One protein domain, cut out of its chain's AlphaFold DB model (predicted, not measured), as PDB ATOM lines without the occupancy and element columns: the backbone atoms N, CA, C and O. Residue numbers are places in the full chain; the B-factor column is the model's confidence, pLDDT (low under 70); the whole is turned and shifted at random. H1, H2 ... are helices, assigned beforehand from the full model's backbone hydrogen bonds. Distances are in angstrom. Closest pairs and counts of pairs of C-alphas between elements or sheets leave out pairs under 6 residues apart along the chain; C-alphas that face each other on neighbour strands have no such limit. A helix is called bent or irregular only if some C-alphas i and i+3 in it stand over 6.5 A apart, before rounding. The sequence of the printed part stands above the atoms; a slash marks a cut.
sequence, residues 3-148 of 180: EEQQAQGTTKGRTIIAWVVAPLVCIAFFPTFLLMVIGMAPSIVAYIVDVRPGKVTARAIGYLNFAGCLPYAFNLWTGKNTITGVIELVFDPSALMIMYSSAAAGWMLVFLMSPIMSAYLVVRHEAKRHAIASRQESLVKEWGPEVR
ATOM      1  N   GLU A   3     110.264  54.847  83.515       56.91
ATOM      2  CA  GLU A   3     109.740  56.203  83.749       56.91
ATOM      3  C   GLU A   3     110.846  57.277  83.723       56.91
ATOM      4  O   GLU A   3     110.646  58.358  83.170       56.91
ATOM      5  N   GLU A   4     112.062  56.963  84.192       53.81
ATOM      6  CA  GLU A   4     113.188  57.916  84.160       53.81
ATOM      7  C   GLU A   4     113.721  58.192  82.742       53.81
ATOM      8  O   GLU A   4     114.219  59.285  82.463       53.81
ATOM      9  N   GLN A   5     113.574  57.245  81.805       54.44
ATOM     10  CA  GLN A   5     113.988  57.452  80.412       54.44
ATOM     11  C   GLN A   5     112.998  58.322  79.617       54.44
ATOM     12  O   GLN A   5     113.420  59.064  78.727       54.44
ATOM     13  N   GLN A   6     111.704  58.304  79.958       53.38
ATOM     14  CA  GLN A   6     110.693  59.135  79.291       53.38
ATOM     15  C   GLN A   6     110.797  60.616  79.691       53.38
ATOM     16  O   GLN A   6     110.675  61.493  78.832       53.38
ATOM     17  N   ALA A   7     111.112  60.915  80.956       54.75
ATOM     18  CA  ALA A   7     111.305  62.292  81.419       54.75
ATOM     19  C   ALA A   7     112.548  62.954  80.792       54.75
ATOM     20  O   ALA A   7     112.482  64.104  80.352       54.75
ATOM     21  N   GLN A   8     113.661  62.220  80.660       52.28
ATOM     22  CA  GLN A   8     114.896  62.755  80.069       52.28
ATOM     23  C   GLN A   8     114.782  63.058  78.564       52.28
ATOM     24  O   GLN A   8     115.383  64.031  78.095       52.28
ATOM     25  N   GLY A   9     114.021  62.258  77.806       53.84
ATOM     26  CA  GLY A   9     113.874  62.406  76.352       53.84
ATOM     27  C   GLY A   9     113.191  63.711  75.930       53.84
ATOM     28  O   GLY A   9     113.614  64.350  74.966       53.84
ATOM     29  N   THR A  10     112.199  64.169  76.700       59.19
ATOM     30  CA  THR A  10     111.472  65.419  76.411       59.19
ATOM     31  C   THR A  10     112.326  66.662  76.681       59.19
ATOM     32  O   THR A  10     112.342  67.591  75.872       59.19
ATOM     33  N   THR A  11     113.112  66.668  77.763       61.31
ATOM     34  CA  THR A  11     114.029  67.772  78.088       61.31
ATOM     35  C   THR A  11     115.203  67.869  77.121       61.31
ATOM     36  O   THR A  11     115.497  68.966  76.655       61.31
ATOM     37  N   LYS A  12     115.830  66.736  76.759       69.94
ATOM     38  CA  LYS A  12     116.970  66.707  75.828       69.94
ATOM     39  C   LYS A  12     116.543  67.095  74.409       69.94
ATOM     40  O   LYS A  12     117.208  67.917  73.780       69.94
ATOM     41  N   GLY A  13     115.392  66.601  73.944       74.44
ATOM     42  CA  GLY A  13     114.805  67.004  72.665       74.44
ATOM     43  C   GLY A  13     114.486  68.499  72.617       74.44
ATOM     44  O   GLY A  13     114.890  69.182  71.681       74.44
ATOM     45  N   ARG A  14     113.862  69.049  73.669       80.00
ATOM     46  CA  ARG A  14     113.559  70.487  73.749       80.00
ATOM     47  C   ARG A  14     114.819  71.352  73.779       80.00
ATOM     48  O   ARG A  14     114.834  72.400  73.143       80.00
ATOM     49  N   THR A  15     115.882  70.918  74.460       81.94
ATOM     50  CA  THR A  15     117.167  71.632  74.433       81.94
ATOM     51  C   THR A  15     117.838  71.568  73.065       81.94
ATOM     52  O   THR A  15     118.342  72.584  72.611       81.94
ATOM     53  N   ILE A  16     117.805  70.430  72.364       84.25
ATOM     54  CA  ILE A  16     118.402  70.304  71.023       84.25
ATOM     55  C   ILE A  16     117.631  71.157  70.009       84.25
ATOM     56  O   ILE A  16     118.240  71.891  69.234       84.25
ATOM     57  N   ILE A  17     116.296  71.129  70.064       85.38
ATOM     58  CA  ILE A  17     115.447  72.013  69.258       85.38
ATOM     59  C   ILE A  17     115.775  73.476  69.573       85.38
ATOM     60  O   ILE A  17     115.969  74.256  68.651       85.38
ATOM     61  N   ALA A  18     115.922  73.850  70.849       85.69
ATOM     62  CA  ALA A  18     116.321  75.206  71.221       85.69
ATOM     63  C   ALA A  18     117.701  75.592  70.652       85.69
ATOM     64  O   ALA A  18     117.840  76.690  70.131       85.69
ATOM     65  N   TRP A  19     118.690  74.696  70.675       88.19
ATOM     66  CA  TRP A  19     120.036  74.949  70.140       88.19
ATOM     67  C   TRP A  19     120.091  75.094  68.614       88.19
ATOM     68  O   TRP A  19     120.964  75.795  68.114       88.19
ATOM     69  N   VAL A  20     119.173  74.468  67.872       87.25
ATOM     70  CA  VAL A  20     119.094  74.586  66.402       87.25
ATOM     71  C   VAL A  20     118.200  75.752  65.977       87.25
ATOM     72  O   VAL A  20     118.526  76.488  65.048       87.25
ATOM     73  N   VAL A  21     117.082  75.955  66.673       88.12
ATOM     74  CA  VAL A  21     116.127  77.026  66.364       88.12
ATOM     75  C   VAL A  21     116.679  78.390  66.778       88.12
ATOM     76  O   VAL A  21     116.511  79.350  66.030       88.12
ATOM     77  N   ALA A  22     117.382  78.499  67.910       86.06
ATOM     78  CA  ALA A  22     117.947  79.767  68.381       86.06
ATOM     79  C   ALA A  22     118.854  80.478  67.353       86.06
ATOM     80  O   ALA A  22     118.584  81.644  67.066       86.06
ATOM     81  N   PRO A  23     119.878  79.842  66.747       86.75
ATOM     82  CA  PRO A  23     120.727  80.516  65.763       86.75
ATOM     83  C   PRO A  23     119.964  80.881  64.483       86.75
ATOM     84  O   PRO A  23     120.212  81.941  63.912       86.75
ATOM     85  N   LEU A  24     119.005  80.053  64.058       85.38
ATOM     86  CA  LEU A  24     118.178  80.327  62.881       85.38
ATOM     87  C   LEU A  24     117.297  81.567  63.096       85.38
ATOM     88  O   LEU A  24     117.224  82.438  62.231       85.38
ATOM     89  N   VAL A  25     116.702  81.688  64.285       84.88
ATOM     90  CA  VAL A  25     115.966  82.883  64.708       84.88
ATOM     91  C   VAL A  25     116.910  84.087  64.799       84.88
ATOM     92  O   VAL A  25     116.609  85.135  64.240       84.88
ATOM     93  N   CYS A  26     118.085  83.959  65.418       83.31
ATOM     94  CA  CYS A  26     119.038  85.069  65.510       83.31
ATOM     95  C   CYS A  26     119.442  85.628  64.138       83.31
ATOM     96  O   CYS A  26     119.495  86.845  63.979       83.31
ATOM     97  N   ILE A  27     119.686  84.768  63.145       84.25
ATOM     98  CA  ILE A  27     120.048  85.199  61.787       84.25
ATOM     99  C   ILE A  27     118.877  85.921  61.110       84.25
ATOM    100  O   ILE A  27     119.075  86.976  60.512       84.25
ATOM    101  N   ALA A  28     117.656  85.395  61.236       82.12
ATOM    102  CA  ALA A  28     116.468  86.000  60.636       82.12
ATOM    103  C   ALA A  28     116.120  87.370  61.250       82.12
ATOM    104  O   ALA A  28     115.721  88.284  60.534       82.12
ATOM    105  N   PHE A  29     116.300  87.532  62.564       85.44
ATOM    106  CA  PHE A  29     115.967  88.766  63.286       85.44
ATOM    107  C   PHE A  29     117.115  89.786  63.345       85.44
ATOM    108  O   PHE A  29     116.908  90.907  63.817       85.44
ATOM    109  N   PHE A  30     118.310  89.447  62.855       87.94
ATOM    110  CA  PHE A  30     119.468  90.344  62.863       87.94
ATOM    111  C   PHE A  30     119.203  91.707  62.185       87.94
ATOM    112  O   PHE A  30     119.510  92.733  62.798       87.94
ATOM    113  N   PRO A  31     118.578  91.779  60.989       85.62
ATOM    114  CA  PRO A  31     118.264  93.060  60.350       85.62
ATOM    115  C   PRO A  31     117.291  93.906  61.183       85.62
ATOM    116  O   PRO A  31     117.471  95.115  61.322       85.62
ATOM    117  N   THR A  32     116.290  93.268  61.794       86.62
ATOM    118  CA  THR A  32     115.315  93.939  62.665       86.62
ATOM    119  C   THR A  32     115.984  94.504  63.916       86.62
ATOM    120  O   THR A  32     115.684  95.625  64.318       86.62
ATOM    121  N   PHE A  33     116.925  93.765  64.510       87.88
ATOM    122  CA  PHE A  33     117.701  94.249  65.648       87.88
ATOM    123  C   PHE A  33     118.534  95.483  65.282       87.88
ATOM    124  O   PHE A  33     118.512  96.471  66.012       87.88
ATOM    125  N   LEU A  34     119.214  95.463  64.130       88.81
ATOM    126  CA  LEU A  34     120.014  96.595  63.662       88.81
ATOM    127  C   LEU A  34     119.159  97.854  63.451       88.81
ATOM    128  O   LEU A  34     119.516  98.929  63.933       88.81
ATOM    129  N   LEU A  35     118.006  97.705  62.793       87.69
ATOM    130  CA  LEU A  35     117.028  98.781  62.621       87.69
ATOM    131  C   LEU A  35     116.593  99.345  63.975       87.69
ATOM    132  O   LEU A  35     116.554 100.557  64.163       87.69
ATOM    133  N   MET A  36     116.298  98.466  64.931       88.00
ATOM    134  CA  MET A  36     115.818  98.861  66.248       88.00
ATOM    135  C   MET A  36     116.885  99.599  67.061       88.00
ATOM    136  O   MET A  36     116.555 100.572  67.726       88.00
ATOM    137  N   VAL A  37     118.161  99.214  66.978       88.62
ATOM    138  CA  VAL A  37     119.252  99.942  67.649       88.62
ATOM    139  C   VAL A  37     119.361 101.376  67.128       88.62
ATOM    140  O   VAL A  37     119.484 102.307  67.924       88.62
ATOM    141  N   ILE A  38     119.270 101.566  65.811       88.06
ATOM    142  CA  ILE A  38     119.356 102.893  65.189       88.06
ATOM    143  C   ILE A  38     118.101 103.713  65.516       88.06
ATOM    144  O   ILE A  38     118.198 104.844  65.989       88.06
ATOM    145  N   GLY A  39     116.919 103.121  65.354       85.00
ATOM    146  CA  GLY A  39     115.649 103.788  65.628       85.00
ATOM    147  C   GLY A  39     115.398 104.108  67.096       85.00
ATOM    148  O   GLY A  39     114.726 105.084  67.430       85.00
ATOM    149  N   MET A  40     115.994 103.331  68.001       88.06
ATOM    150  CA  MET A  40     115.912 103.560  69.439       88.06
ATOM    151  C   MET A  40     116.976 104.516  69.994       88.06
ATOM    152  O   MET A  40     116.969 104.782  71.200       88.06
ATOM    153  N   ALA A  41     117.825 105.114  69.152       88.62
ATOM    154  CA  ALA A  41     118.779 106.146  69.562       88.62
ATOM    155  C   ALA A  41     118.163 107.257  70.448       88.62
ATOM    156  O   ALA A  41     118.680 107.489  71.547       88.62
ATOM    157  N   PRO A  42     117.030 107.900  70.093       84.50
ATOM    158  CA  PRO A  42     116.452 108.953  70.931       84.50
ATOM    159  C   PRO A  42     115.915 108.450  72.283       84.50
ATOM    160  O   PRO A  42     115.943 109.187  73.269       84.50
ATOM    161  N   SER A  43     115.483 107.190  72.391       87.38
ATOM    162  CA  SER A  43     115.100 106.609  73.689       87.38
ATOM    163  C   SER A  43     116.295 106.345  74.608       87.38
ATOM    164  O   SER A  43     116.152 106.445  75.827       87.38
ATOM    165  N   ILE A  44     117.479 106.072  74.050       85.88
ATOM    166  CA  ILE A  44     118.723 105.975  74.829       85.88
ATOM    167  C   ILE A  44     119.061 107.347  75.417       85.88
ATOM    168  O   ILE A  44     119.349 107.451  76.609       85.88
ATOM    169  N   VAL A  45     118.934 108.413  74.618       84.81
ATOM    170  CA  VAL A  45     119.106 109.794  75.095       84.81
ATOM    171  C   VAL A  45     118.127 110.097  76.232       84.81
ATOM    172  O   VAL A  45     118.543 110.557  77.294       84.81
ATOM    173  N   ALA A  46     116.844 109.762  76.073       86.56
ATOM    174  CA  ALA A  46     115.846 109.955  77.128       86.56
ATOM    175  C   ALA A  46     116.183 109.193  78.424       86.56
ATOM    176  O   ALA A  46     115.960 109.702  79.520       86.56
ATOM    177  N   TYR A  47     116.754 107.991  78.314       86.12
ATOM    178  CA  TYR A  47     117.185 107.194  79.464       86.12
ATOM    179  C   TYR A  47     118.360 107.805  80.238       86.12
ATOM    180  O   TYR A  47     118.453 107.612  81.455       86.12
ATOM    181  N   ILE A  48     119.246 108.519  79.540       87.75
ATOM    182  CA  ILE A  48     120.374 109.242  80.138       87.75
ATOM    183  C   ILE A  48     119.886 110.530  80.815       87.75
ATOM    184  O   ILE A  48     120.336 110.850  81.911       87.75
ATOM    185  N   VAL A  49     118.941 111.242  80.193       86.62
ATOM    186  CA  VAL A  49     118.404 112.514  80.711       86.62
ATOM    187  C   VAL A  49     117.478 112.315  81.925       86.62
ATOM    188  O   VAL A  49     117.342 113.214  82.753       86.62
ATOM    189  N   ASP A  50     116.835 111.153  82.072       83.12
ATOM    190  CA  ASP A  50     115.911 110.895  83.183       83.12
ATOM    191  C   ASP A  50     116.639 110.597  84.511       83.12
ATOM    192  O   ASP A  50     117.051 109.468  84.794       83.12
ATOM    193  N   VAL A  51     116.751 111.627  85.357       78.19
ATOM    194  CA  VAL A  51     117.387 111.578  86.691       78.19
ATOM    195  C   VAL A  51     116.453 110.984  87.770       78.19
ATOM    196  O   VAL A  51     116.862 110.764  88.909       78.19
ATOM    197  N   ARG A  52     115.172 110.716  87.466       77.12
ATOM    198  CA  ARG A  52     114.173 110.332  88.483       77.12
ATOM    199  C   ARG A  52     114.329 108.857  88.896       77.12
ATOM    200  O   ARG A  52     114.472 107.996  88.025       77.12
ATOM    201  N   PRO A  53     114.161 108.504  90.190       68.44
ATOM    202  CA  PRO A  53     114.431 107.155  90.720       68.44
ATOM    203  C   PRO A  53     113.502 106.022  90.224       68.44
ATOM    204  O   PRO A  53     113.626 104.888  90.673       68.44
ATOM    205  N   GLY A  54     112.594 106.277  89.278       75.19
ATOM    206  CA  GLY A  54     111.749 105.254  88.639       75.19
ATOM    207  C   GLY A  54     111.864 105.184  87.114       75.19
ATOM    208  O   GLY A  54     111.197 104.346  86.501       75.19
ATOM    209  N   LYS A  55     112.662 106.074  86.507       80.00
ATOM    210  CA  LYS A  55     112.833 106.231  85.054       80.00
ATOM    211  C   LYS A  55     111.529 106.153  84.241       80.00
ATOM    212  O   LYS A  55     111.464 105.539  83.173       80.00
ATOM    213  N   VAL A  56     110.444 106.694  84.800       81.88
ATOM    214  CA  VAL A  56     109.090 106.588  84.230       81.88
ATOM    215  C   VAL A  56     108.970 107.368  82.923       81.88
ATOM    216  O   VAL A  56     108.302 106.910  82.000       81.88
ATOM    217  N   THR A  57     109.681 108.490  82.821       83.62
ATOM    218  CA  THR A  57     109.767 109.312  81.613       83.62
ATOM    219  C   THR A  57     110.505 108.550  80.518       83.62
ATOM    220  O   THR A  57     109.978 108.396  79.417       83.62
ATOM    221  N   ALA A  58     111.669 107.978  80.837       86.38
ATOM    222  CA  ALA A  58     112.431 107.179  79.881       86.38
ATOM    223  C   ALA A  58     111.654 105.950  79.381       86.38
ATOM    224  O   ALA A  58     111.694 105.637  78.194       86.38
ATOM    225  N   ARG A  59     110.906 105.271  80.261       86.81
ATOM    226  CA  ARG A  59     110.052 104.130  79.888       86.81
ATOM    227  C   ARG A  59     108.925 104.535  78.944       86.81
ATOM    228  O   ARG A  59     108.740 103.881  77.925       86.81
ATOM    229  N   ALA A  60     108.208 105.616  79.249       88.50
ATOM    230  CA  ALA A  60     107.128 106.110  78.397       88.50
ATOM    231  C   ALA A  60     107.631 106.478  76.990       88.50
ATOM    232  O   ALA A  60     107.061 106.033  75.996       88.50
ATOM    233  N   ILE A  61     108.743 107.220  76.911       90.50
ATOM    234  CA  ILE A  61     109.376 107.588  75.636       90.50
ATOM    235  C   ILE A  61     109.874 106.337  74.903       90.50
ATOM    236  O   ILE A  61     109.680 106.220  73.699       90.50
ATOM    237  N   GLY A  62     110.468 105.379  75.619       89.94
ATOM    238  CA  GLY A  62     110.942 104.119  75.049       89.94
ATOM    239  C   GLY A  62     109.830 103.296  74.400       89.94
ATOM    240  O   GLY A  62     109.993 102.853  73.265       89.94
ATOM    241  N   TYR A  63     108.689 103.133  75.074       90.19
ATOM    242  CA  TYR A  63     107.548 102.404  74.511       90.19
ATOM    243  C   TYR A  63     106.939 103.117  73.306       90.19
ATOM    244  O   TYR A  63     106.594 102.463  72.323       90.19
ATOM    245  N   LEU A  64     106.838 104.448  73.353       90.69
ATOM    246  CA  LEU A  64     106.270 105.205  72.243       90.69
ATOM    247  C   LEU A  64     107.203 105.223  71.025       90.69
ATOM    248  O   LEU A  64     106.745 105.027  69.903       90.69
ATOM    249  N   ASN A  65     108.512 105.358  71.254       92.56
ATOM    250  CA  ASN A  65     109.517 105.255  70.201       92.56
ATOM    251  C   ASN A  65     109.543 103.852  69.572       92.56
ATOM    252  O   ASN A  65     109.619 103.698  68.355       92.56
ATOM    253  N   PHE A  66     109.404 102.809  70.397       90.12
ATOM    254  CA  PHE A  66     109.278 101.439  69.907       90.12
ATOM    255  C   PHE A  66     108.042 101.260  69.018       90.12
ATOM    256  O   PHE A  66     108.147 100.670  67.945       90.12
ATOM    257  N   ALA A  67     106.896 101.820  69.413       90.44
ATOM    258  CA  ALA A  67     105.682 101.777  68.604       90.44
ATOM    259  C   ALA A  67     105.868 102.453  67.233       90.44
ATOM    260  O   ALA A  67     105.371 101.939  66.234       90.44
ATOM    261  N   GLY A  68     106.634 103.548  67.160       86.94
ATOM    262  CA  GLY A  68     106.997 104.195  65.894       86.94
ATOM    263  C   GLY A  68     107.942 103.370  65.013       86.94
ATOM    264  O   GLY A  68     107.899 103.490  63.791       86.94
ATOM    265  N   CYS A  69     108.751 102.485  65.601       87.75
ATOM    266  CA  CYS A  69     109.631 101.574  64.863       87.75
ATOM    267  C   CYS A  69     108.892 100.340  64.303       87.75
ATOM    268  O   CYS A  69     109.353  99.739  63.333       87.75
ATOM    269  N   LEU A  70     107.748  99.956  64.882       88.88
ATOM    270  CA  LEU A  70     106.976  98.776  64.463       88.88
ATOM    271  C   LEU A  70     106.539  98.763  62.988       88.88
ATOM    272  O   LEU A  70     106.756  97.734  62.350       88.88
ATOM    273  N   PRO A  71     105.945  99.822  62.400       86.94
ATOM    274  CA  PRO A  71     105.536  99.784  60.991       86.94
ATOM    275  C   PRO A  71     106.722  99.544  60.046       86.94
ATOM    276  O   PRO A  71     106.590  98.848  59.040       86.94
ATOM    277  N   TYR A  72     107.899 100.054  60.405       86.38
ATOM    278  CA  TYR A  72     109.144  99.854  59.668       86.38
ATOM    279  C   TYR A  72     109.713  98.448  59.841       86.38
ATOM    280  O   TYR A  72     110.170  97.850  58.868       86.38
ATOM    281  N   ALA A  73     109.612  97.883  61.046       86.38
ATOM    282  CA  ALA A  73     109.929  96.480  61.284       86.38
ATOM    283  C   ALA A  73     109.009  95.550  60.472       86.38
ATOM    284  O   ALA A  73     109.496  94.616  59.839       86.38
ATOM    285  N   PHE A  74     107.705  95.844  60.412       86.25
ATOM    286  CA  PHE A  74     106.762  95.104  59.574       86.25
ATOM    287  C   PHE A  74     107.109  95.204  58.090       86.25
ATOM    288  O   PHE A  74     107.145  94.177  57.425       86.25
ATOM    289  N   ASN A  75     107.418  96.403  57.584       84.00
ATOM    290  CA  ASN A  75     107.812  96.592  56.186       84.00
ATOM    291  C   ASN A  75     109.085  95.798  55.833       84.00
ATOM    292  O   ASN A  75     109.187  95.215  54.755       84.00
ATOM    293  N   LEU A  76     110.031  95.700  56.770       84.44
ATOM    294  CA  LEU A  76     111.225  94.877  56.599       84.44
ATOM    295  C   LEU A  76     110.884  93.377  56.536       84.44
ATOM    296  O   LEU A  76     111.439  92.668  55.698       84.44
ATOM    297  N   TRP A  77     109.935  92.919  57.361       85.00
ATOM    298  CA  TRP A  77     109.486  91.524  57.395       85.00
ATOM    299  C   TRP A  77     108.737  91.084  56.138       85.00
ATOM    300  O   TRP A  77     108.984  89.976  55.665       85.00
ATOM    301  N   THR A  78     107.846  91.915  55.588       81.25
ATOM    302  CA  THR A  78     107.135  91.619  54.328       81.25
ATOM    303  C   THR A  78     107.959  91.919  53.079       81.25
ATOM    304  O   THR A  78     107.645  91.405  52.008       81.25
ATOM    305  N   GLY A  79     108.990  92.754  53.199       76.50
ATOM    306  CA  GLY A  79     109.883  93.130  52.113       76.50
ATOM    307  C   GLY A  79     111.165  92.297  52.064       76.50
ATOM    308  O   GLY A  79     111.192  91.085  52.284       76.50
ATOM    309  N   LYS A  80     112.271  92.968  51.734       70.44
ATOM    310  CA  LYS A  80     113.604  92.363  51.718       70.44
ATOM    311  C   LYS A  80     114.155  92.362  53.147       70.44
ATOM    312  O   LYS A  80     114.671  93.380  53.599       70.44
ATOM    313  N   ASN A  81     114.103  91.215  53.828       76.31
ATOM    314  CA  ASN A  81     114.780  90.978  55.116       76.31
ATOM    315  C   ASN A  81     116.310  90.903  54.942       76.31
ATOM    316  O   ASN A  81     116.948  89.897  55.243       76.31
ATOM    317  N   THR A  82     116.910  91.952  54.391       83.94
ATOM    318  CA  THR A  82     118.342  92.048  54.122       83.94
ATOM    319  C   THR A  82     118.921  93.280  54.798       83.94
ATOM    320  O   THR A  82     118.225  94.254  55.083       83.94
ATOM    321  N   ILE A  83     120.234  93.255  55.030       82.31
ATOM    322  CA  ILE A  83     120.967  94.397  55.594       82.31
ATOM    323  C   ILE A  83     120.828  95.628  54.683       82.31
ATOM    324  O   ILE A  83     120.672  96.743  55.171       82.31
ATOM    325  N   THR A  84     120.803  95.431  53.362       83.94
ATOM    326  CA  THR A  84     120.592  96.509  52.384       83.94
ATOM    327  C   THR A  84     119.244  97.204  52.570       83.94
ATOM    328  O   THR A  84     119.201  98.427  52.532       83.94
ATOM    329  N   GLY A  85     118.170  96.456  52.849       83.44
ATOM    330  CA  GLY A  85     116.849  97.039  53.109       83.44
ATOM    331  C   GLY A  85     116.812  97.890  54.381       83.44
ATOM    332  O   GLY A  85     116.162  98.930  54.408       83.44
ATOM    333  N   VAL A  86     117.564  97.501  55.418       82.69
ATOM    334  CA  VAL A  86     117.721  98.323  56.631       82.69
ATOM    335  C   VAL A  86     118.430  99.632  56.303       82.69
ATOM    336  O   VAL A  86     117.973 100.691  56.713       82.69
ATOM    337  N   ILE A  87     119.531  99.564  55.554       85.38
ATOM    338  CA  ILE A  87     120.318 100.737  55.161       85.38
ATOM    339  C   ILE A  87     119.462 101.705  54.336       85.38
ATOM    340  O   ILE A  87     119.416 102.887  54.664       85.38
ATOM    341  N   GLU A  88     118.739 101.214  53.327       86.38
ATOM    342  CA  GLU A  88     117.819 102.032  52.521       86.38
ATOM    343  C   GLU A  88     116.786 102.751  53.395       86.38
ATOM    344  O   GLU A  88     116.554 103.944  53.222       86.38
ATOM    345  N   LEU A  89     116.220 102.052  54.381       85.44
ATOM    346  CA  LEU A  89     115.207 102.619  55.261       85.44
ATOM    347  C   LEU A  89     115.771 103.629  56.265       85.44
ATOM    348  O   LEU A  89     115.120 104.621  56.566       85.44
ATOM    349  N   VAL A  90     116.978 103.395  56.786       84.19
ATOM    350  CA  VAL A  90     117.652 104.338  57.690       84.19
ATOM    351  C   VAL A  90     118.085 105.606  56.956       84.19
ATOM    352  O   VAL A  90     118.086 106.674  57.558       84.19
ATOM    353  N   PHE A  91     118.434 105.518  55.672       86.38
ATOM    354  CA  PHE A  91     118.789 106.689  54.867       86.38
ATOM    355  C   PHE A  91     117.584 107.401  54.241       86.38
ATOM    356  O   PHE A  91     117.756 108.491  53.693       86.38
ATOM    357  N   ASP A  92     116.376 106.844  54.346       88.38
ATOM    358  CA  ASP A  92     115.153 107.514  53.912       88.38
ATOM    359  C   ASP A  92     114.759 108.625  54.914       88.38
ATOM    360  O   ASP A  92     114.434 108.341  56.077       88.38
ATOM    361  N   PRO A  93     114.731 109.907  54.492       87.38
ATOM    362  CA  PRO A  93     114.359 111.019  55.364       87.38
ATOM    363  C   PRO A  93     112.941 110.892  55.930       87.38
ATOM    364  O   PRO A  93     112.671 111.340  57.046       87.38
ATOM    365  N   SER A  94     112.024 110.293  55.166       87.44
ATOM    366  CA  SER A  94     110.629 110.138  55.577       87.44
ATOM    367  C   SER A  94     110.487 109.120  56.711       87.44
ATOM    368  O   SER A  94     109.754 109.359  57.676       87.44
ATOM    369  N   ALA A  95     111.256 108.029  56.645       85.38
ATOM    370  CA  ALA A  95     111.282 106.996  57.667       85.38
ATOM    371  C   ALA A  95     111.843 107.525  58.991       85.38
ATOM    372  O   ALA A  95     111.232 107.335  60.046       85.38
ATOM    373  N   LEU A  96     112.956 108.264  58.932       86.00
ATOM    374  CA  LEU A  96     113.555 108.885  60.113       86.00
ATOM    375  C   LEU A  96     112.630 109.914  60.763       86.00
ATOM    376  O   LEU A  96     112.520 109.939  61.988       86.00
ATOM    377  N   MET A  97     111.936 110.740  59.971       87.50
ATOM    378  CA  MET A  97     111.010 111.731  60.522       87.50
ATOM    379  C   MET A  97     109.887 111.078  61.320       87.50
ATOM    380  O   MET A  97     109.629 111.493  62.446       87.50
ATOM    381  N   ILE A  98     109.245 110.038  60.787       87.56
ATOM    382  CA  ILE A  98     108.159 109.349  61.494       87.56
ATOM    383  C   ILE A  98     108.700 108.650  62.745       87.56
ATOM    384  O   ILE A  98     108.138 108.808  63.831       87.56
ATOM    385  N   MET A  99     109.825 107.946  62.624       86.38
ATOM    386  CA  MET A  99     110.449 107.237  63.738       86.38
ATOM    387  C   MET A  99     110.808 108.194  64.879       86.38
ATOM    388  O   MET A  99     110.379 108.002  66.014       86.38
ATOM    389  N   TYR A 100     111.487 109.298  64.581       89.12
ATOM    390  CA  TYR A 100     111.882 110.270  65.599       89.12
ATOM    391  C   TYR A 100     110.717 111.139  66.079       89.12
ATOM    392  O   TYR A 100     110.714 111.554  67.239       89.12
ATOM    393  N   SER A 101     109.683 111.349  65.258       88.50
ATOM    394  CA  SER A 101     108.458 112.024  65.702       88.50
ATOM    395  C   SER A 101     107.773 111.265  66.836       88.50
ATOM    396  O   SER A 101     107.265 111.886  67.766       88.50
ATOM    397  N   SER A 102     107.830 109.930  66.825       87.62
ATOM    398  CA  SER A 102     107.258 109.113  67.897       87.62
ATOM    399  C   SER A 102     108.012 109.292  69.224       87.62
ATOM    400  O   SER A 102     107.394 109.392  70.285       87.62
ATOM    401  N   ALA A 103     109.338 109.457  69.177       88.25
ATOM    402  CA  ALA A 103     110.134 109.820  70.348       88.25
ATOM    403  C   ALA A 103     109.842 111.252  70.828       88.25
ATOM    404  O   ALA A 103     109.708 111.489  72.032       88.25
ATOM    405  N   ALA A 104     109.693 112.203  69.900       87.81
ATOM    406  CA  ALA A 104     109.323 113.584  70.208       87.81
ATOM    407  C   ALA A 104     107.924 113.677  70.840       87.81
ATOM    408  O   ALA A 104     107.727 114.409  71.809       87.81
ATOM    409  N   ALA A 105     106.970 112.873  70.368       91.25
ATOM    410  CA  ALA A 105     105.650 112.743  70.975       91.25
ATOM    411  C   ALA A 105     105.738 112.213  72.417       91.25
ATOM    412  O   ALA A 105     104.969 112.627  73.284       91.25
ATOM    413  N   GLY A 106     106.717 111.353  72.709       87.62
ATOM    414  CA  GLY A 106     106.960 110.849  74.060       87.62
ATOM    415  C   GLY A 106     107.411 111.966  74.994       87.62
ATOM    416  O   GLY A 106     106.908 112.097  76.111       87.62
ATOM    417  N   TRP A 107     108.313 112.821  74.509       87.31
ATOM    418  CA  TRP A 107     108.712 114.037  75.213       87.31
ATOM    419  C   TRP A 107     107.537 114.994  75.416       87.31
ATOM    420  O   TRP A 107     107.336 115.485  76.527       87.31
ATOM    421  N   MET A 108     106.714 115.202  74.387       89.19
ATOM    422  CA  MET A 108     105.505 116.023  74.475       89.19
ATOM    423  C   MET A 108     104.552 115.520  75.570       89.19
ATOM    424  O   MET A 108     104.039 116.316  76.355       89.19
ATOM    425  N   LEU A 109     104.367 114.201  75.688       88.25
ATOM    426  CA  LEU A 109     103.535 113.593  76.730       88.25
ATOM    427  C   LEU A 109     104.083 113.876  78.135       88.25
ATOM    428  O   LEU A 109     103.323 114.179  79.054       88.25
ATOM    429  N   VAL A 110     105.402 113.825  78.310       87.00
ATOM    430  CA  VAL A 110     106.061 114.105  79.597       87.00
ATOM    431  C   VAL A 110     105.920 115.577  79.987       87.00
ATOM    432  O   VAL A 110     105.649 115.885  81.155       87.00
ATOM    433  N   PHE A 111     106.047 116.483  79.018       88.00
ATOM    434  CA  PHE A 111     105.784 117.903  79.237       88.00
ATOM    435  C   PHE A 111     104.328 118.159  79.609       88.00
ATOM    436  O   PHE A 111     104.077 118.939  80.521       88.00
ATOM    437  N   LEU A 112     103.382 117.458  78.980       89.06
ATOM    438  CA  LEU A 112     101.961 117.589  79.288       89.06
ATOM    439  C   LEU A 112     101.601 117.020  80.667       89.06
ATOM    440  O   LEU A 112     100.772 117.586  81.376       89.06
ATOM    441  N   MET A 113     102.237 115.922  81.081       87.06
ATOM    442  CA  MET A 113     101.925 115.282  82.359       87.06
ATOM    443  C   MET A 113     102.504 116.035  83.569       87.06
ATOM    444  O   MET A 113     101.949 115.981  84.667       87.06
ATOM    445  N   SER A 114     103.587 116.790  83.381       85.94
ATOM    446  CA  SER A 114     104.219 117.580  84.448       85.94
ATOM    447  C   SER A 114     103.275 118.597  85.133       85.94
ATOM    448  O   SER A 114     103.150 118.526  86.360       85.94
ATOM    449  N   PRO A 115     102.560 119.493  84.417       89.38
ATOM    450  CA  PRO A 115     101.628 120.439  85.035       89.38
ATOM    451  C   PRO A 115     100.413 119.747  85.671       89.38
ATOM    452  O   PRO A 115      99.948 120.165  86.736       89.38
ATOM    453  N   ILE A 116      99.929 118.653  85.069       89.94
ATOM    454  CA  ILE A 116      98.805 117.867  85.599       89.94
ATOM    455  C   ILE A 116      99.171 117.302  86.971       89.94
ATOM    456  O   ILE A 116      98.405 117.436  87.927       89.94
ATOM    457  N   MET A 117     100.366 116.722  87.093       87.25
ATOM    458  CA  MET A 117     100.825 116.162  88.360       87.25
ATOM    459  C   MET A 117     101.009 117.247  89.426       87.25
ATOM    460  O   MET A 117     100.625 117.033  90.577       87.25
ATOM    461  N   SER A 118     101.538 118.423  89.066       87.38
ATOM    462  CA  SER A 118     101.642 119.530  90.026       87.38
ATOM    463  C   SER A 118     100.275 120.009  90.514       87.38
ATOM    464  O   SER A 118     100.094 120.185  91.717       87.38
ATOM    465  N   ALA A 119      99.290 120.140  89.619       89.69
ATOM    466  CA  ALA A 119      97.939 120.550  89.991       89.69
ATOM    467  C   ALA A 119      97.261 119.506  90.893       89.69
ATOM    468  O   ALA A 119      96.703 119.844  91.937       89.69
ATOM    469  N   TYR A 120      97.383 118.222  90.543       91.56
ATOM    470  CA  TYR A 120      96.859 117.119  91.348       91.56
ATOM    471  C   TYR A 120      97.444 117.109  92.767       91.56
ATOM    472  O   TYR A 120      96.714 116.937  93.748       91.56
ATOM    473  N   LEU A 121      98.759 117.313  92.890       91.00
ATOM    474  CA  LEU A 121      99.421 117.364  94.189       91.00
ATOM    475  C   LEU A 121      98.901 118.522  95.043       91.00
ATOM    476  O   LEU A 121      98.607 118.295  96.215       91.00
ATOM    477  N   VAL A 122      98.727 119.720  94.474       91.88
ATOM    478  CA  VAL A 122      98.180 120.886  95.193       91.88
ATOM    479  C   VAL A 122      96.794 120.579  95.761       91.88
ATOM    480  O   VAL A 122      96.606 120.663  96.976       91.88
ATOM    481  N   VAL A 123      95.871 120.094  94.927       91.56
ATOM    482  CA  VAL A 123      94.504 119.740  95.352       91.56
ATOM    483  C   VAL A 123      94.522 118.683  96.460       91.56
ATOM    484  O   VAL A 123      93.817 118.785  97.466       91.56
ATOM    485  N   ARG A 124      95.372 117.659  96.325       89.69
ATOM    486  CA  ARG A 124      95.498 116.605  97.337       89.69
ATOM    487  C   ARG A 124      96.058 117.141  98.659       89.69
ATOM    488  O   ARG A 124      95.650 116.681  99.729       89.69
ATOM    489  N   HIS A 125      97.015 118.064  98.604       89.69
ATOM    490  CA  HIS A 125      97.590 118.685  99.793       89.69
ATOM    491  C   HIS A 125      96.570 119.567 100.515       89.69
ATOM    492  O   HIS A 125      96.480 119.481 101.740       89.69
ATOM    493  N   GLU A 126      95.765 120.335  99.787       90.75
ATOM    494  CA  GLU A 126      94.676 121.139 100.351       90.75
ATOM    495  C   GLU A 126      93.619 120.263 101.030       90.75
ATOM    496  O   GLU A 126      93.322 120.461 102.209       90.75
ATOM    497  N   ALA A 127      93.138 119.216 100.354       88.56
ATOM    498  CA  ALA A 127      92.163 118.286 100.926       88.56
ATOM    499  C   ALA A 127      92.672 117.632 102.224       88.56
ATOM    500  O   ALA A 127      91.950 117.538 103.220       88.56
ATOM    501  N   LYS A 128      93.949 117.224 102.252       89.00
ATOM    502  CA  LYS A 128      94.576 116.679 103.466       89.00
ATOM    503  C   LYS A 128      94.701 117.717 104.577       89.00
ATOM    504  O   LYS A 128      94.459 117.373 105.732       89.00
ATOM    505  N   ARG A 129      95.071 118.963 104.258       87.56
ATOM    506  CA  ARG A 129      95.150 120.052 105.244       87.56
ATOM    507  C   ARG A 129      93.797 120.306 105.891       87.56
ATOM    508  O   ARG A 129      93.732 120.347 107.113       87.56
ATOM    509  N   HIS A 130      92.727 120.385 105.100       89.81
ATOM    510  CA  HIS A 130      91.370 120.560 105.620       89.81
ATOM    511  C   HIS A 130      90.928 119.396 106.510       89.81
ATOM    512  O   HIS A 130      90.414 119.623 107.604       89.81
ATOM    513  N   ALA A 131      91.189 118.152 106.094       91.12
ATOM    514  CA  ALA A 131      90.850 116.977 106.896       91.12
ATOM    515  C   ALA A 131      91.592 116.948 108.246       91.12
ATOM    516  O   ALA A 131      91.007 116.585 109.266       91.12
ATOM    517  N   ILE A 132      92.871 117.340 108.270       89.50
ATOM    518  CA  ILE A 132      93.661 117.417 109.507       89.50
ATOM    519  C   ILE A 132      93.182 118.577 110.385       89.50
ATOM    520  O   ILE A 132      92.974 118.372 111.577       89.50
ATOM    521  N   ALA A 133      92.962 119.763 109.811       90.06
ATOM    522  CA  ALA A 133      92.498 120.939 110.546       90.06
ATOM    523  C   ALA A 133      91.140 120.693 111.222       90.06
ATOM    524  O   ALA A 133      90.983 120.985 112.404       90.06
ATOM    525  N   SER A 134      90.195 120.066 110.513       89.00
ATOM    526  CA  SER A 134      88.888 119.698 111.070       89.00
ATOM    527  C   SER A 134      89.007 118.709 112.240       89.00
ATOM    528  O   SER A 134      88.343 118.881 113.260       89.00
ATOM    529  N   ARG A 135      89.911 117.720 112.149       87.44
ATOM    530  CA  ARG A 135      90.200 116.808 113.271       87.44
ATOM    531  C   ARG A 135      90.856 117.518 114.453       87.44
ATOM    532  O   ARG A 135      90.574 117.191 115.597       87.44
ATOM    533  N   GLN A 136      91.746 118.474 114.199       88.88
ATOM    534  CA  GLN A 136      92.353 119.265 115.272       88.88
ATOM    535  C   GLN A 136      91.306 120.125 115.986       88.88
ATOM    536  O   GLN A 136      91.344 120.237 117.207       88.88
ATOM    537  N   GLU A 137      90.359 120.702 115.248       88.50
ATOM    538  CA  GLU A 137      89.267 121.487 115.820       88.50
ATOM    539  C   GLU A 137      88.332 120.632 116.686       88.50
ATOM    540  O   GLU A 137      88.019 121.029 117.809       88.50
ATOM    541  N   SER A 138      87.954 119.432 116.227       87.81
ATOM    542  CA  SER A 138      87.121 118.521 117.023       87.81
ATOM    543  C   SER A 138      87.822 118.080 118.311       87.81
ATOM    544  O   SER A 138      87.213 118.102 119.378       87.81
ATOM    545  N   LEU A 139      89.120 117.765 118.241       88.56
ATOM    546  CA  LEU A 139      89.911 117.391 119.415       88.56
ATOM    547  C   LEU A 139      90.028 118.537 120.426       88.56
ATOM    548  O   LEU A 139      89.909 118.306 121.622       88.56
ATOM    549  N   VAL A 140      90.209 119.779 119.964       88.56
ATOM    550  CA  VAL A 140      90.236 120.956 120.850       88.56
ATOM    551  C   VAL A 140      88.873 121.201 121.500       88.56
ATOM    552  O   VAL A 140      88.815 121.620 122.654       88.56
ATOM    553  N   LYS A 141      87.775 120.932 120.787       87.62
ATOM    554  CA  LYS A 141      86.420 121.056 121.336       87.62
ATOM    555  C   LYS A 141      86.147 120.028 122.439       87.62
ATOM    556  O   LYS A 141      85.503 120.368 123.424       87.62
ATOM    557  N   GLU A 142      86.607 118.794 122.262       89.81
ATOM    558  CA  GLU A 142      86.379 117.694 123.209       89.81
ATOM    559  C   GLU A 142      87.318 117.739 124.421       89.81
ATOM    560  O   GLU A 142      86.885 117.473 125.538       89.81
ATOM    561  N   TRP A 143      88.589 118.083 124.209       88.56
ATOM    562  CA  TRP A 143      89.647 117.937 125.217       88.56
ATOM    563  C   TRP A 143      90.228 119.266 125.706       88.56
ATOM    564  O   TRP A 143      91.164 119.275 126.498       88.56
ATOM    565  N   GLY A 144      89.691 120.392 125.237       85.12
ATOM    566  CA  GLY A 144      90.167 121.720 125.596       85.12
ATOM    567  C   GLY A 144      91.406 122.177 124.806       85.12
ATOM    568  O   GLY A 144      92.046 121.415 124.071       85.12
ATOM    569  N   PRO A 145      91.765 123.469 124.919       81.19
ATOM    570  CA  PRO A 145      92.841 124.092 124.139       81.19
ATOM    571  C   PRO A 145      94.247 123.580 124.487       81.19
ATOM    572  O   PRO A 145      95.184 123.797 123.720       81.19
ATOM    573  N   GLU A 146      94.399 122.871 125.601       80.25
ATOM    574  CA  GLU A 146      95.661 122.310 126.088       80.25
ATOM    575  C   GLU A 146      96.225 121.158 125.236       80.25
ATOM    576  O   GLU A 146      97.432 120.919 125.255       80.25
ATOM    577  N   VAL A 147      95.395 120.515 124.404       79.75
ATOM    578  CA  VAL A 147      95.814 119.444 123.473       79.75
ATOM    579  C   VAL A 147      96.431 119.984 122.174       79.75
ATOM    580  O   VAL A 147      97.090 119.251 121.432       79.75
ATOM    581  N   ARG A 148      96.286 121.285 121.890       75.88
ATOM    582  CA  ARG A 148      96.967 121.935 120.762       75.88
ATOM    583  C   ARG A 148      98.451 122.054 121.115       75.88
ATOM    584  O   ARG A 148      98.874 123.022 121.736       75.88
TER     585      ARG A 148
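This is residues 3 to 148 of the 180 residues of an uncharacterized protein of Rickettsiales bacterium (UniProt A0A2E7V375). What shape does the model have? Two long helical arms, H1a and H5, reach out from a small corner cluster of short helices and make a wide, open V, with residues 3 to 27 of H1a and 114 to 135 of H5 sticking out free. In the cluster H2 and H3a form a hairpin that packs on the early part of H5, while H1b, H3b and H4 sit together at the corner. What is it built of, and how large is it? The printed part has 146 residues with five named helices, H1 to H5 in chain order, no named strand, and the class all helix. It is extended, with a radius of gyration of the C-alphas of 27.5 A, and flat, spanning 81 by 61 by 23 A.

Where does the first helix run? H1, residues 3 to 39, was assigned as one helix by its hydrogen bonds but is bent, C-alphas 28 and 31 being 7.3 A apart. Its arms are H1a, residues 3 to 28, 38.3 A long from C-alpha 3 at (109.740, 56.203, 83.749), with a kink of 25 degrees near residue 21, and H1b, residues 31 to 39. What follows? H2 is residues 41 to 49. H3, residues 56 to 78, was likewise assigned as one helix but is bent, C-alphas 68 and 71 being 6.8 A apart, with arms H3a, residues 56 to 68, and H3b, residues 71 to 78. H4 is residues 83 to 91, and H5, residues 93 to 143, runs 74.4 A to C-alpha 143 at (89.647, 117.937, 125.217), neither bent nor irregular, but only just: C-alphas 112 and 115 are 6.4 A apart.

What does H3a touch? It touches H5, which meets it with residues 98 to 110 alone, closest at the C-alphas of Ile 61 and Gly 106, 4.4 A, opposite ways at a shallow tilt of 33 degrees, only just short of steep. It forms a hairpin with H2, closest at the C-alphas of Tyr 47 and Ala 58, 4.8 A, at 5 degrees. What meets at the corner? H1b touches H4, closest at the C-alphas of Pro 31 and Ile 83, 5.6 A, the same way at a shallow tilt of 20 degrees. H3b and H4, a hairpin, only just touch, with 3 pairs of C-alphas within 8 A, the closest those of Leu 76 and Gly 85, 7.0 A. How does H1a stand? Its line and that of H1b make a steep tilt of 60 degrees, and it is apart from H5. Are the backbones helical? Every O i to N i+4 pair is within hydrogen-bond range in H1b, H2, H3a, H3b and H4; in H1a it is 18 of 22 and in H5 44 of 47.

How far does it reach? The two C-alphas farthest apart are those of Thr 84 and Gly 144, 83.2 A. Is it unbroken? The printed part has no cut; the link from H2 to H3 is short and the other three are tight. Where is confidence low? Residues 3 to 12 and residue 53 are under 70 in pLDDT; the mean of the printed part is 84.2.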